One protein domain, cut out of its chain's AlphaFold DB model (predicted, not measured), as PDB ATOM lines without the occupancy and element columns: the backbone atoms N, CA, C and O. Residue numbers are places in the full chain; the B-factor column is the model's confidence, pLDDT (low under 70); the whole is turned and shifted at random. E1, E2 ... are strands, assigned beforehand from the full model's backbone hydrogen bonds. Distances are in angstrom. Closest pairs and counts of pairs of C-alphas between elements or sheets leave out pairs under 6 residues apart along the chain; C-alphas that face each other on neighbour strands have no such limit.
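This is residues 890 to 991 of the 991 residues of the protein "DUF1080 domain-containing protein" of Firmicutes bacterium (UniProt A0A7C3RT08). Two five-stranded sheets lie face to face as a sandwich, their strands crossed at 33 degrees; one sheet, E2 E3 E6 E7 E10, is twisted. The other sheet, E1 E4 E5 E8 E9, is the second layer, and the chain changes between layers at five links. The printed part has 102 residues with ten named strands, E1 to E10 in chain order, and no named helix; the class is all strand. The first sheet is all antiparallel and the second is mixed, each with its strands in the order named. The whole is compact, with a radius of gyration of the C-alphas of 13.1 A and spans of 41 by 28 by 22 A.

In the twisted sheet, E2 is residues 901 to 904, E3 907 to 910, E6 935 to 941 with 17.8 A, E7 945 to 951 with 19.7 A, and E10 984 to 990 with 20.0 A from first to last C-alpha. In the other sheet, E1 is residues 890 to 892, E4 917 to 920, E5 925 to 929 with 13.5 A, E8 959 to 966 with 22.9 A, and E9 975 to 980 with 16.6 A. E1 begins at C-alpha 890 (26.174, 46.612, 11.150), and E10 ends at C-alpha 990 (15.114, 27.616, 14.156).

In the sheet with edge strands E2 and E10, the hairpin E2 and E3 has N 904 and O 907 2.8 A apart. E3 and E6 are antiparallel, with N 908 and O 939 2.7 A apart. The hairpin E6 and E7 has N 940 and O 947 at 2.8 A, and E7 and E10, antiparallel at 163 degrees, have N 946 and O 989 at 2.8 A. In the other sheet, with edge strands E1 and E9, E1 and E4 are parallel at 9 degrees, with N 892 and O 919 2.9 A apart. The hairpin E4 and E5 has N 920 and O 925 at 2.8 A; E5 and E8 are antiparallel, with N 926 and O 965 at 2.8 A; the hairpin E8 and E9 has N 960 and O 979 at 2.8 A. Between the sheets, the closest C-alphas of E1 and E2 are those of Cys 890 and Cys 901, 5.9 A apart. E9 and E10 are near each other, and E7 and E8 are apart.

The C-alphas farthest apart are those of Thr 895 and Asp 956, 40.9 A. The printed part has no cut and no long link, and Ile 991 is the chain's last residue. The mean pLDDT of the printed part is 81.4; residues 952 to 959, 968 to 974 and 980 to 984 are under 70.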
ATOM      1  N   CYS A 890      26.801  46.256  12.423       95.44
ATOM      2  CA  CYS A 890      26.174  46.612  11.150       95.44
ATOM      3  C   CYS A 890      24.649  46.588  11.266       95.44
ATOM      4  O   CYS A 890      24.108  45.920  12.149       95.44
ATOM      5  N   TYR A 891      23.982  47.321  10.374       95.31
ATOM      6  CA  TYR A 891      22.550  47.590  10.465       95.31
ATOM      7  C   TYR A 891      21.845  47.267   9.149       95.31
ATOM      8  O   TYR A 891      22.309  47.663   8.077       95.31
ATOM      9  N   ILE A 892      20.699  46.595   9.251       93.88
ATOM     10  CA  ILE A 892      19.619  46.664   8.270       93.88
ATOM     11  C   ILE A 892      18.474  47.401   8.959       93.88
ATOM     12  O   ILE A 892      17.930  46.891   9.940       93.88
ATOM     13  N   THR A 893      18.148  48.600   8.483       93.25
ATOM     14  CA  THR A 893      17.137  49.452   9.121       93.25
ATOM     15  C   THR A 893      15.721  48.932   8.877       93.25
ATOM     16  O   THR A 893      15.501  48.059   8.031       93.25
ATOM     17  N   LYS A 894      14.724  49.501   9.563       90.81
ATOM     18  CA  LYS A 894      13.299  49.185   9.331       90.81
ATOM     19  C   LYS A 894      12.844  49.407   7.890       90.81
ATOM     20  O   LYS A 894      11.972  48.679   7.417       90.81
ATOM     21  N   THR A 895      13.418  50.385   7.187       90.25
ATOM     22  CA  THR A 895      13.133  50.623   5.760       90.25
ATOM     23  C   THR A 895      13.864  49.645   4.832       90.25
ATOM     24  O   THR A 895      13.639  49.652   3.624       90.25
ATOM     25  N   GLY A 896      14.708  48.765   5.383       89.00
ATOM     26  CA  GLY A 896      15.500  47.782   4.648       89.00
ATOM     27  C   GLY A 896      16.858  48.306   4.179       89.00
ATOM     28  O   GLY A 896      17.564  47.596   3.454       89.00
ATOM     29  N   ARG A 897      17.255  49.519   4.582       88.50
ATOM     30  CA  ARG A 897      18.530  50.119   4.184       88.50
ATOM     31  C   ARG A 897      19.699  49.419   4.869       88.50
ATOM     32  O   ARG A 897      19.668  49.159   6.066       88.50
ATOM     33  N   SER A 898      20.750  49.126   4.104       91.00
ATOM     34  CA  SER A 898      21.972  48.501   4.623       91.00
ATOM     35  C   SER A 898      23.012  49.557   4.986       91.00
ATOM     36  O   SER A 898      23.422  50.334   4.125       91.00
ATOM     37  N   ILE A 899      23.469  49.570   6.241       93.19
ATOM     38  CA  ILE A 899      24.561  50.427   6.720       93.19
ATOM     39  C   ILE A 899      25.680  49.540   7.265       93.19
ATOM     40  O   ILE A 899      25.459  48.655   8.098       93.19
ATOM     41  N   ASN A 900      26.900  49.781   6.780       93.50
ATOM     42  CA  ASN A 900      28.098  49.010   7.120       93.50
ATOM     43  C   ASN A 900      28.005  47.495   6.821       93.50
ATOM     44  O   ASN A 900      28.635  46.663   7.480       93.50
ATOM     45  N   CYS A 901      27.179  47.116   5.848       92.94
ATOM     46  CA  CYS A 901      27.028  45.745   5.379       92.94
ATOM     47  C   CYS A 901      26.443  45.714   3.965       92.94
ATOM     48  O   CYS A 901      25.908  46.701   3.468       92.94
ATOM     49  N   SER A 902      26.532  44.551   3.322       90.12
ATOM     50  CA  SER A 902      25.844  44.264   2.062       90.12
ATOM     51  C   SER A 902      24.844  43.134   2.254       90.12
ATOM     52  O   SER A 902      25.195  42.103   2.838       90.12
ATOM     53  N   ARG A 903      23.640  43.299   1.699       88.25
ATOM     54  CA  ARG A 903      22.621  42.253   1.604       88.25
ATOM     55  C   ARG A 903      22.585  41.678   0.188       88.25
ATOM     56  O   ARG A 903      22.223  42.363  -0.763       88.25
ATOM     57  N   GLU A 904      22.976  40.415   0.062       83.94
ATOM     58  CA  GLU A 904      22.968  39.629  -1.174       83.94
ATOM     59  C   GLU A 904      21.935  38.500  -0.998       83.94
ATOM     60  O   GLU A 904      22.183  37.502  -0.314       83.94
ATOM     61  N   ASP A 905      20.735  38.692  -1.554       83.25
ATOM     62  CA  ASP A 905      19.548  37.861  -1.310       83.25
ATOM     63  C   ASP A 905      19.187  37.764   0.192       83.25
ATOM     64  O   ASP A 905      18.767  38.726   0.834       83.25
ATOM     65  N   SER A 906      19.359  36.569   0.760       87.25
ATOM     66  CA  SER A 906      19.130  36.242   2.169       87.25
ATOM     67  C   SER A 906      20.374  36.416   3.034       87.25
ATOM     68  O   SER A 906      20.274  36.307   4.257       87.25
ATOM     69  N   ARG A 907      21.551  36.619   2.426       92.94
ATOM     70  CA  ARG A 907      22.834  36.677   3.127       92.94
ATOM     71  C   ARG A 907      23.240  38.124   3.371       92.94
ATOM     72  O   ARG A 907      23.266  38.940   2.459       92.94
ATOM     73  N   ILE A 908      23.618  38.409   4.604       94.56
ATOM     74  CA  ILE A 908      24.080  39.704   5.079       94.56
ATOM     75  C   ILE A 908      25.538  39.537   5.485       94.56
ATOM     76  O   ILE A 908      25.878  38.649   6.273       94.56
ATOM     77  N   VAL A 909      26.400  40.372   4.917       92.31
ATOM     78  CA  VAL A 909      27.845  40.352   5.160       92.31
ATOM     79  C   VAL A 909      28.261  41.713   5.692       92.31
ATOM     80  O   VAL A 909      28.119  42.719   4.994       92.31
ATOM     81  N   SER A 910      28.757  41.733   6.927       92.56
ATOM     82  CA  SER A 910      29.266  42.948   7.563       92.56
ATOM     83  C   SER A 910      30.578  43.409   6.929       92.56
ATOM     84  O   SER A 910      31.378  42.599   6.457       92.56
ATOM     85  N   TRP A 911      30.799  44.721   6.921       91.81
ATOM     86  CA  TRP A 911      32.061  45.337   6.496       91.81
ATOM     87  C   TRP A 911      32.971  45.698   7.676       91.81
ATOM     88  O   TRP A 911      34.102  46.143   7.479       91.81
ATOM     89  N   ALA A 912      32.485  45.479   8.898       92.12
ATOM     90  CA  ALA A 912      33.207  45.703  10.137       92.12
ATOM     91  C   ALA A 912      34.516  44.893  10.207       92.12
ATOM     92  O   ALA A 912      34.621  43.783   9.681       92.12
ATOM     93  N   ALA A 913      35.514  45.414  10.926       90.12
ATOM     94  CA  ALA A 913      36.787  44.713  11.131       90.12
ATOM     95  C   ALA A 913      36.615  43.411  11.919       90.12
ATOM     96  O   ALA A 913      37.193  42.366  11.584       90.12
ATOM     97  N   TYR A 914      35.816  43.503  12.978       90.31
ATOM     98  CA  TYR A 914      35.549  42.445  13.934       90.31
ATOM     99  C   TYR A 914      34.042  42.427  14.204       90.31
ATOM    100  O   TYR A 914      33.614  42.873  15.266       90.31
ATOM    101  N   PRO A 915      33.219  41.989  13.235       92.50
ATOM    102  CA  PRO A 915      31.767  42.024  13.367       92.50
ATOM    103  C   PRO A 915      31.331  41.186  14.565       92.50
ATOM    104  O   PRO A 915      31.656  40.006  14.647       92.50
ATOM    105  N   ARG A 916      30.599  41.787  15.494       91.69
ATOM    106  CA  ARG A 916      30.069  41.136  16.697       91.69
ATOM    107  C   ARG A 916      28.580  41.338  16.862       91.69
ATOM    108  O   ARG A 916      27.986  40.572  17.608       91.69
ATOM    109  N   GLU A 917      27.990  42.320  16.183       94.56
ATOM    110  CA  GLU A 917      26.563  42.613  16.264       94.56
ATOM    111  C   GLU A 917      25.957  42.867  14.877       94.56
ATOM    112  O   GLU A 917      26.453  43.680  14.092       94.56
ATOM    113  N   TYR A 918      24.863  42.163  14.590       96.00
ATOM    114  CA  TYR A 918      24.001  42.388  13.431       96.00
ATOM    115  C   TYR A 918      22.657  42.883  13.953       96.00
ATOM    116  O   TYR A 918      21.935  42.130  14.614       96.00
ATOM    117  N   ILE A 919      22.344  44.143  13.667       95.00
ATOM    118  CA  ILE A 919      21.093  44.794  14.040       95.00
ATOM    119  C   ILE A 919      20.174  44.724  12.816       95.00
ATOM    120  O   ILE A 919      20.382  45.434  11.836       95.00
ATOM    121  N   LEU A 920      19.214  43.800  12.836       94.19
ATOM    122  CA  LEU A 920      18.344  43.462  11.707       94.19
ATOM    123  C   LEU A 920      16.913  43.907  12.018       94.19
ATOM    124  O   LEU A 920      16.078  43.109  12.448       94.19
ATOM    125  N   GLU A 921      16.643  45.199  11.868       92.44
ATOM    126  CA  GLU A 921      15.374  45.819  12.259       92.44
ATOM    127  C   GLU A 921      14.211  45.440  11.355       92.44
ATOM    128  O   GLU A 921      13.100  45.258  11.848       92.44
ATOM    129  N   ASP A 922      14.475  45.239  10.065       90.81
ATOM    130  CA  ASP A 922      13.502  44.721   9.101       90.81
ATOM    131  C   ASP A 922      12.995  43.317   9.474       90.81
ATOM    132  O   ASP A 922      11.847  42.964   9.203       90.81
ATOM    133  N   ALA A 923      13.852  42.524  10.121       88.81
ATOM    134  CA  ALA A 923      13.548  41.185  10.604       88.81
ATOM    135  C   ALA A 923      13.160  41.153  12.095       88.81
ATOM    136  O   ALA A 923      12.658  40.137  12.569       88.81
ATOM    137  N   GLY A 924      13.369  42.241  12.843       89.25
ATOM    138  CA  GLY A 924      13.045  42.342  14.269       89.25
ATOM    139  C   GLY A 924      14.056  41.692  15.226       89.25
ATOM    140  O   GLY A 924      13.705  41.437  16.382       89.25
ATOM    141  N   TYR A 925      15.300  41.441  14.797       89.81
ATOM    142  CA  TYR A 925      16.306  40.715  15.586       89.81
ATOM    143  C   TYR A 925      17.631  41.464  15.756       89.81
ATOM    144  O   TYR A 925      18.112  42.136  14.852       89.81
ATOM    145  N   ILE A 926      18.280  41.246  16.900       92.25
ATOM    146  CA  ILE A 926      19.694  41.557  17.135       92.25
ATOM    147  C   ILE A 926      20.423  40.244  17.389       92.25
ATOM    148  O   ILE A 926      20.026  39.464  18.261       92.25
ATOM    149  N   ILE A 927      21.503  40.015  16.648       93.12
ATOM    150  CA  ILE A 927      22.392  38.867  16.827       93.12
ATOM    151  C   ILE A 927      23.724  39.399  17.333       93.12
ATOM    152  O   ILE A 927      24.341  40.209  16.645       93.12
ATOM    153  N   SER A 928      24.170  38.951  18.506       92.75
ATOM    154  CA  SER A 928      25.417  39.430  19.101       92.75
ATOM    155  C   SER A 928      26.248  38.357  19.797       92.75
ATOM    156  O   SER A 928      25.730  37.321  20.211       92.75
ATOM    157  N   THR A 929      27.550  38.606  19.943       87.50
ATOM    158  CA  THR A 929      28.471  37.767  20.732       87.50
ATOM    159  C   THR A 929      29.065  38.543  21.901       87.50
ATOM    160  O   THR A 929      29.474  39.691  21.732       87.50
ATOM    161  N   ALA A 930      29.169  37.915  23.073       76.25
ATOM    162  CA  ALA A 930      29.653  38.588  24.284       76.25
ATOM    163  C   ALA A 930      31.188  38.735  24.364       76.25
ATOM    164  O   ALA A 930      31.684  39.715  24.917       76.25
ATOM    165  N   HIS A 931      31.951  37.767  23.841       78.12
ATOM    166  CA  HIS A 931      33.411  37.762  23.969       78.12
ATOM    167  C   HIS A 931      34.086  38.551  22.836       78.12
ATOM    168  O   HIS A 931      33.770  38.349  21.665       78.12
ATOM    169  N   ILE A 932      35.063  39.406  23.169       77.38
ATOM    170  CA  ILE A 932      35.709  40.328  22.214       77.38
ATOM    171  C   ILE A 932      36.422  39.625  21.047       77.38
ATOM    172  O   ILE A 932      36.496  40.186  19.956       77.38
ATOM    173  N   SER A 933      36.901  38.394  21.258       76.06
ATOM    174  CA  SER A 933      37.595  37.592  20.240       76.06
ATOM    175  C   SER A 933      36.672  36.806  19.300       76.06
ATOM    176  O   SER A 933      37.145  36.285  18.297       76.06
ATOM    177  N   THR A 934      35.371  36.688  19.595       80.12
ATOM    178  CA  THR A 934      34.421  35.964  18.731       80.12
ATOM    179  C   THR A 934      33.847  36.916  17.687       80.12
ATOM    180  O   THR A 934      33.362  37.979  18.062       80.12
ATOM    181  N   VAL A 935      33.867  36.547  16.399       86.88
ATOM    182  CA  VAL A 935      33.310  37.383  15.316       86.88
ATOM    183  C   VAL A 935      32.273  36.644  14.464       86.88
ATOM    184  O   VAL A 935      32.425  35.464  14.149       86.88
ATOM    185  N   ILE A 936      31.222  37.357  14.061       90.44
ATOM    186  CA  ILE A 936      30.130  36.893  13.200       90.44
ATOM    187  C   ILE A 936      30.427  37.301  11.748       90.44
ATOM    188  O   ILE A 936      30.188  38.438  11.339       90.44
ATOM    189  N   ASN A 937      30.933  36.371  10.941       87.94
ATOM    190  CA  ASN A 937      31.340  36.645   9.561       87.94
ATOM    191  C   ASN A 937      30.151  36.966   8.641       87.94
ATOM    192  O   ASN A 937      30.224  37.872   7.812       87.94
ATOM    193  N   SER A 938      29.047  36.224   8.769       92.38
ATOM    194  CA  SER A 938      27.826  36.503   8.010       92.38
ATOM    195  C   SER A 938      26.573  35.941   8.674       92.38
ATOM    196  O   SER A 938      26.637  35.008   9.479       92.38
ATOM    197  N   VAL A 939      25.423  36.503   8.307       94.06
ATOM    198  CA  VAL A 939      24.096  36.042   8.732       94.06
ATOM    199  C   VAL A 939      23.264  35.728   7.498       94.06
ATOM    200  O   VAL A 939      23.240  36.505   6.551       94.06
ATOM    201  N   LYS A 940      22.565  34.595   7.491       94.06
ATOM    202  CA  LYS A 940      21.630  34.219   6.430       94.06
ATOM    203  C   LYS A 940      20.236  33.994   7.002       94.06
ATOM    204  O   LYS A 940      20.049  33.105   7.830       94.06
ATOM    205  N   LEU A 941      19.271  34.769   6.517       90.94
ATOM    206  CA  LEU A 941      17.868  34.689   6.919       90.94
ATOM    207  C   LEU A 941      17.103  33.723   6.005       90.94
ATOM    208  O   LEU A 941      17.057  33.913   4.791       90.94
ATOM    209  N   LYS A 942      16.499  32.676   6.567       88.56
ATOM    210  CA  LYS A 942      15.535  31.807   5.876       88.56
ATOM    211  C   LYS A 942      14.131  32.028   6.441       88.56
ATOM    212  O   LYS A 942      13.963  32.689   7.458       88.56
ATOM    213  N   ASN A 943      13.135  31.424   5.794       84.12
ATOM    214  CA  ASN A 943      11.735  31.514   6.214       84.12
ATOM    215  C   ASN A 943      11.491  30.987   7.644       84.12
ATOM    216  O   ASN A 943      10.609  31.500   8.318       84.12
ATOM    217  N   ASP A 944      12.237  29.967   8.087       87.50
ATOM    218  CA  ASP A 944      12.053  29.265   9.370       87.50
ATOM    219  C   ASP A 944      13.342  29.147  10.213       87.50
ATOM    220  O   ASP A 944      13.342  28.548  11.291       87.50
ATOM    221  N   SER A 945      14.468  29.692   9.737       88.06
ATOM    222  CA  SER A 945      15.729  29.653  10.479       88.06
ATOM    223  C   SER A 945      16.675  30.807  10.154       88.06
ATOM    224  O   SER A 945      16.618  31.419   9.087       88.06
ATOM    225  N   ILE A 946      17.591  31.082  11.078       89.75
ATOM    226  CA  ILE A 946      18.733  31.977  10.886       89.75
ATOM    227  C   ILE A 946      20.003  31.132  10.923       89.75
ATOM    228  O   ILE A 946      20.237  30.404  11.889       89.75
ATOM    229  N   ILE A 947      20.835  31.238   9.887       90.81
ATOM    230  CA  ILE A 947      22.174  30.638   9.865       90.81
ATOM    231  C   ILE A 947      23.208  31.722  10.139       90.81
ATOM    232  O   ILE A 947      23.255  32.731   9.440       90.81
ATOM    233  N   ILE A 948      24.066  31.479  11.120       90.88
ATOM    234  CA  ILE A 948      25.106  32.398  11.569       90.88
ATOM    235  C   ILE A 948      26.455  31.730  11.320       90.88
ATOM    236  O   ILE A 948      26.704  30.621  11.793       90.88
ATOM    237  N   GLU A 949      27.313  32.392  10.551       89.31
ATOM    238  CA  GLU A 949      28.688  31.967  10.305       89.31
ATOM    239  C   GLU A 949      29.624  32.686  11.278       89.31
ATOM    240  O   GLU A 949      29.673  33.915  11.300       89.31
ATOM    241  N   ILE A 950      30.380  31.922  12.062       84.31
ATOM    242  CA  ILE A 950      31.311  32.425  13.077       84.31
ATOM    243  C   ILE A 950      32.740  32.049  12.668       84.31
ATOM    244  O   ILE A 950      32.984  30.925  12.218       84.31
ATOM    245  N   GLU A 951      33.680  32.984  12.821       75.31
ATOM    246  CA  GLU A 951      35.108  32.819  12.503       75.31
ATOM    247  C   GLU A 951      35.998  33.128  13.728       75.31
ATOM    248  O   GLU A 951      35.589  33.850  14.636       75.31
ATOM    249  N   ASN A 952      37.242  32.626  13.686       59.66
ATOM    250  CA  ASN A 952      38.404  33.031  14.492       59.66
ATOM    251  C   ASN A 952      38.410  32.603  15.954       59.66
ATOM    252  O   ASN A 952      38.276  33.414  16.865       59.66
ATOM    253  N   LEU A 953      38.703  31.322  16.182       50.44
ATOM    254  CA  LEU A 953      39.002  30.801  17.510       50.44
ATOM    255  C   LEU A 953      40.087  29.715  17.401       50.44
ATOM    256  O   LEU A 953      39.842  28.630  16.869       50.44
ATOM    257  N   ARG A 954      41.303  29.984  17.900       49.00
ATOM    258  CA  ARG A 954      42.239  28.898  18.233       49.00
ATOM    259  C   ARG A 954      41.829  28.257  19.567       49.00
ATOM    260  O   ARG A 954      41.483  28.949  20.515       49.00
ATOM    261  N   LYS A 955      41.901  26.921  19.541       44.50
ATOM    262  CA  LYS A 955      41.861  25.804  20.518       44.50
ATOM    263  C   LYS A 955      41.657  25.959  22.037       44.50
ATOM    264  O   LYS A 955      41.737  24.926  22.702       44.50
ATOM    265  N   ASP A 956      41.385  27.118  22.610       53.00
ATOM    266  CA  ASP A 956      41.213  27.199  24.065       53.00
ATOM    267  C   ASP A 956      39.750  26.987  24.485       53.00
ATOM    268  O   ASP A 956      38.829  27.342  23.752       53.00
ATOM    269  N   ASP A 957      39.533  26.392  25.667       52.97
ATOM    270  CA  ASP A 957      38.228  26.066  26.284       52.97
ATOM    271  C   ASP A 957      37.393  27.317  26.672       52.97
ATOM    272  O   ASP A 957      36.722  27.346  27.703       52.97
ATOM    273  N   ILE A 958      37.424  28.379  25.867       57.31
ATOM    274  CA  ILE A 958      36.626  29.585  26.081       57.31
ATOM    275  C   ILE A 958      35.192  29.287  25.631       57.31
ATOM    276  O   ILE A 958      34.917  29.091  24.443       57.31
ATOM    277  N   GLU A 959      34.270  29.236  26.597       65.69
ATOM    278  CA  GLU A 959      32.838  29.310  26.316       65.69
ATOM    279  C   GLU A 959      32.491  30.747  25.905       65.69
ATOM    280  O   GLU A 959      32.703  31.687  26.670       65.69
ATOM    281  N   THR A 960      31.949  30.922  24.702       71.62
ATOM    282  CA  THR A 960      31.365  32.187  24.240       71.62
ATOM    283  C   THR A 960      29.844  32.083  24.225       71.62
ATOM    284  O   THR A 960      29.276  30.991  24.147       71.62
ATOM    285  N   GLU A 961      29.178  33.229  24.313       80.94
ATOM    286  CA  GLU A 961      27.725  33.335  24.287       80.94
ATOM    287  C   GLU A 961      27.287  34.036  23.006       80.94
ATOM    288  O   GLU A 961      27.610  35.207  22.786       80.94
ATOM    289  N   LEU A 962      26.537  33.311  22.174       85.56
ATOM    290  CA  LEU A 962      25.789  33.869  21.056       85.56
ATOM    291  C   LEU A 962      24.386  34.223  21.544       85.56
ATOM    292  O   LEU A 962      23.658  33.358  22.035       85.56
ATOM    293  N   LYS A 963      24.006  35.488  21.404       88.44
ATOM    294  CA  LYS A 963      22.727  36.018  21.858       88.44
ATOM    295  C   LYS A 963      21.864  36.414  20.666       88.44
ATOM    296  O   LYS A 963      22.274  37.221  19.839       88.44
ATOM    297  N   LEU A 964      20.646  35.886  20.619       88.75
ATOM    298  CA  LEU A 964      19.578  36.344  19.734       88.75
ATOM    299  C   LEU A 964      18.550  37.096  20.581       88.75
ATOM    300  O   LEU A 964      17.941  36.521  21.486       88.75
ATOM    301  N   SER A 965      18.370  38.384  20.313       87.94
ATOM    302  CA  SER A 965      17.428  39.249  21.031       87.94
ATOM    303  C   SER A 965      16.393  39.813  20.067       87.94
ATOM    304  O   SER A 965      16.718  40.105  18.923       87.94
ATOM    305  N   SER A 966      15.159  39.986  20.530       84.12
ATOM    306  CA  SER A 966      14.172  40.767  19.785       84.12
ATOM    307  C   SER A 966      14.411  42.259  19.977       84.12
ATOM    308  O   SER A 966      14.808  42.691  21.064       84.12
ATOM    309  N   ILE A 967      14.149  43.030  18.924       79.75
ATOM    310  CA  ILE A 967      14.212  44.494  18.944       79.75
ATOM    311  C   ILE A 967      13.010  45.075  19.692       79.75
ATOM    312  O   ILE A 967      13.154  46.014  20.477       79.75
ATOM    313  N   ASP A 968      11.828  44.479  19.521       69.94
ATOM    314  CA  ASP A 968      10.644  44.884  20.267       69.94
ATOM    315  C   ASP A 968      10.662  44.193  21.638       69.94
ATOM    316  O   ASP A 968      10.373  42.999  21.769       69.94
ATOM    317  N   LYS A 969      11.003  44.951  22.693       50.06
ATOM    318  CA  LYS A 969      11.096  44.480  24.095       50.06
ATOM    319  C   LYS A 969       9.817  43.784  24.604       50.06
ATOM    320  O   LYS A 969       9.823  43.235  25.707       50.06
ATOM    321  N   LYS A 970       8.719  43.818  23.838       46.56
ATOM    322  CA  LYS A 970       7.427  43.186  24.136       46.56
ATOM    323  C   LYS A 970       7.288  41.730  23.671       46.56
ATOM    324  O   LYS A 970       6.445  41.028  24.226       46.56
ATOM    325  N   SER A 971       8.096  41.233  22.736       50.00
ATOM    326  CA  SER A 971       7.997  39.841  22.266       50.00
ATOM    327  C   SER A 971       9.367  39.262  21.931       50.00
ATOM    328  O   SER A 971      10.075  39.854  21.135       50.00
ATOM    329  N   LEU A 972       9.668  38.086  22.514       47.72
ATOM    330  CA  LEU A 972      10.942  37.335  22.614       47.72
ATOM    331  C   LEU A 972      11.884  37.753  23.770       47.72
ATOM    332  O   LEU A 972      12.624  38.731  23.706       47.72
ATOM    333  N   LYS A 973      11.882  36.930  24.835       59.91
ATOM    334  CA  LYS A 973      12.937  36.859  25.863       59.91
ATOM    335  C   LYS A 973      14.194  36.329  25.167       59.91
ATOM    336  O   LYS A 973      14.132  35.237  24.620       59.91
ATOM    337  N   SER A 974      15.286  37.083  25.137       69.25
ATOM    338  CA  SER A 974      16.535  36.714  24.445       69.25
ATOM    339  C   SER A 974      16.945  35.240  24.613       69.25
ATOM    340  O   SER A 974      16.873  34.713  25.725       69.25
ATOM    341  N   MET A 975      17.443  34.609  23.548       79.50
ATOM    342  CA  MET A 975      18.061  33.279  23.587       79.50
ATOM    343  C   MET A 975      19.581  33.422  23.662       79.50
ATOM    344  O   MET A 975      20.159  34.171  22.877       79.50
ATOM    345  N   THR A 976      20.220  32.679  24.567       79.19
ATOM    346  CA  THR A 976      21.683  32.597  24.674       79.19
ATOM    347  C   THR A 976      22.137  31.168  24.410       79.19
ATOM    348  O   THR A 976      21.656  30.233  25.053       79.19
ATOM    349  N   ILE A 977      23.077  31.000  23.485       79.81
ATOM    350  CA  ILE A 977      23.687  29.718  23.142       79.81
ATOM    351  C   ILE A 977      25.141  29.762  23.594       79.81
ATOM    352  O   ILE A 977      25.923  30.583  23.117       79.81
ATOM    353  N   LYS A 978      25.500  28.862  24.513       77.94
ATOM    354  CA  LYS A 978      26.892  28.644  24.903       77.94
ATOM    355  C   LYS A 978      27.596  27.810  23.847       77.94
ATOM    356  O   LYS A 978      27.108  26.748  23.464       77.94
ATOM    357  N   MET A 979      28.747  28.282  23.400       73.44
ATOM    358  CA  MET A 979      29.523  27.651  22.342       73.44
ATOM    359  C   MET A 979      30.979  27.535  22.761       73.44
ATOM    360  O   MET A 979      31.517  28.448  23.381       73.44
ATOM    361  N   LYS A 980      31.634  26.434  22.390       65.69
ATOM    362  CA  LYS A 980      33.092  26.352  22.471       65.69
ATOM    363  C   LYS A 980      33.718  27.002  21.253       65.69
ATOM    364  O   LYS A 980      33.247  26.835  20.130       65.69
ATOM    365  N   ALA A 981      34.816  27.682  21.506       58.56
ATOM    366  CA  ALA A 981      35.560  28.413  20.518       58.56
ATOM    367  C   ALA A 981      36.237  27.499  19.457       58.56
ATOM    368  O   ALA A 981      37.098  26.701  19.812       58.56
ATOM    369  N   LEU A 982      35.858  27.587  18.164       59.16
ATOM    370  CA  LEU A 982      36.434  26.817  17.032       59.16
ATOM    371  C   LEU A 982      36.734  27.669  15.772       59.16
ATOM    372  O   LEU A 982      36.056  28.661  15.523       59.16
ATOM    373  N   GLU A 983      37.703  27.240  14.944       57.12
ATOM    374  CA  GLU A 983      38.247  28.005  13.796       57.12
ATOM    375  C   GLU A 983      37.181  28.575  12.839       57.12
ATOM    376  O   GLU A 983      37.271  29.752  12.484       57.12
ATOM    377  N   LYS A 984      36.172  27.775  12.451       65.69
ATOM    378  CA  LYS A 984      34.946  28.215  11.754       65.69
ATOM    379  C   LYS A 984      33.762  27.320  12.121       65.69
ATOM    380  O   LYS A 984      33.900  26.095  12.126       65.69
ATOM    381  N   GLN A 985      32.595  27.909  12.382       76.44
ATOM    382  CA  GLN A 985      31.353  27.177  12.666       76.44
ATOM    383  C   GLN A 985      30.130  27.831  12.019       76.44
ATOM    384  O   GLN A 985      30.071  29.047  11.854       76.44
ATOM    385  N   PHE A 986      29.126  27.005  11.718       83.81
ATOM    386  CA  PHE A 986      27.780  27.452  11.370       83.81
ATOM    387  C   PHE A 986      26.821  27.092  12.501       83.81
ATOM    388  O   PHE A 986      26.762  25.934  12.919       83.81
ATOM    389  N   VAL A 987      26.053  28.073  12.963       83.69
ATOM    390  CA  VAL A 987      24.965  27.883  13.926       83.69
ATOM    391  C   VAL A 987      23.654  28.118  13.199       83.69
ATOM    392  O   VAL A 987      23.446  29.197  12.654       83.69
ATOM    393  N   GLU A 988      22.771  27.123  13.178       85.94
ATOM    394  CA  GLU A 988      21.404  27.289  12.680       85.94
ATOM    395  C   GLU A 988      20.442  27.385  13.867       85.94
ATOM    396  O   GLU A 988      20.337  26.455  14.668       85.94
ATOM    397  N   ILE A 989      19.740  28.511  13.971       83.19
ATOM    398  CA  ILE A 989      18.698  28.753  14.970       83.19
ATOM    399  C   ILE A 989      17.352  28.660  14.255       83.19
ATOM    400  O   ILE A 989      17.097  29.432  13.334       83.19
ATOM    401  N   ARG A 990      16.496  27.718  14.659       80.12
ATOM    402  CA  ARG A 990      15.114  27.616  14.156       80.12
ATOM    403  C   ARG A 990      14.209  28.528  14.986       80.12
ATOM    404  O   ARG A 990      14.299  28.471  16.214       80.12
ATOM    405  N   ILE A 991      13.416  29.366  14.317       73.62
ATOM    406  CA  ILE A 991      12.574  30.412  14.934       73.62
ATOM    407  C   ILE A 991      11.145  29.925  15.121       73.62
ATOM    408  O   ILE A 991      10.613  29.293  14.182       73.62
TER     409      ILE A 991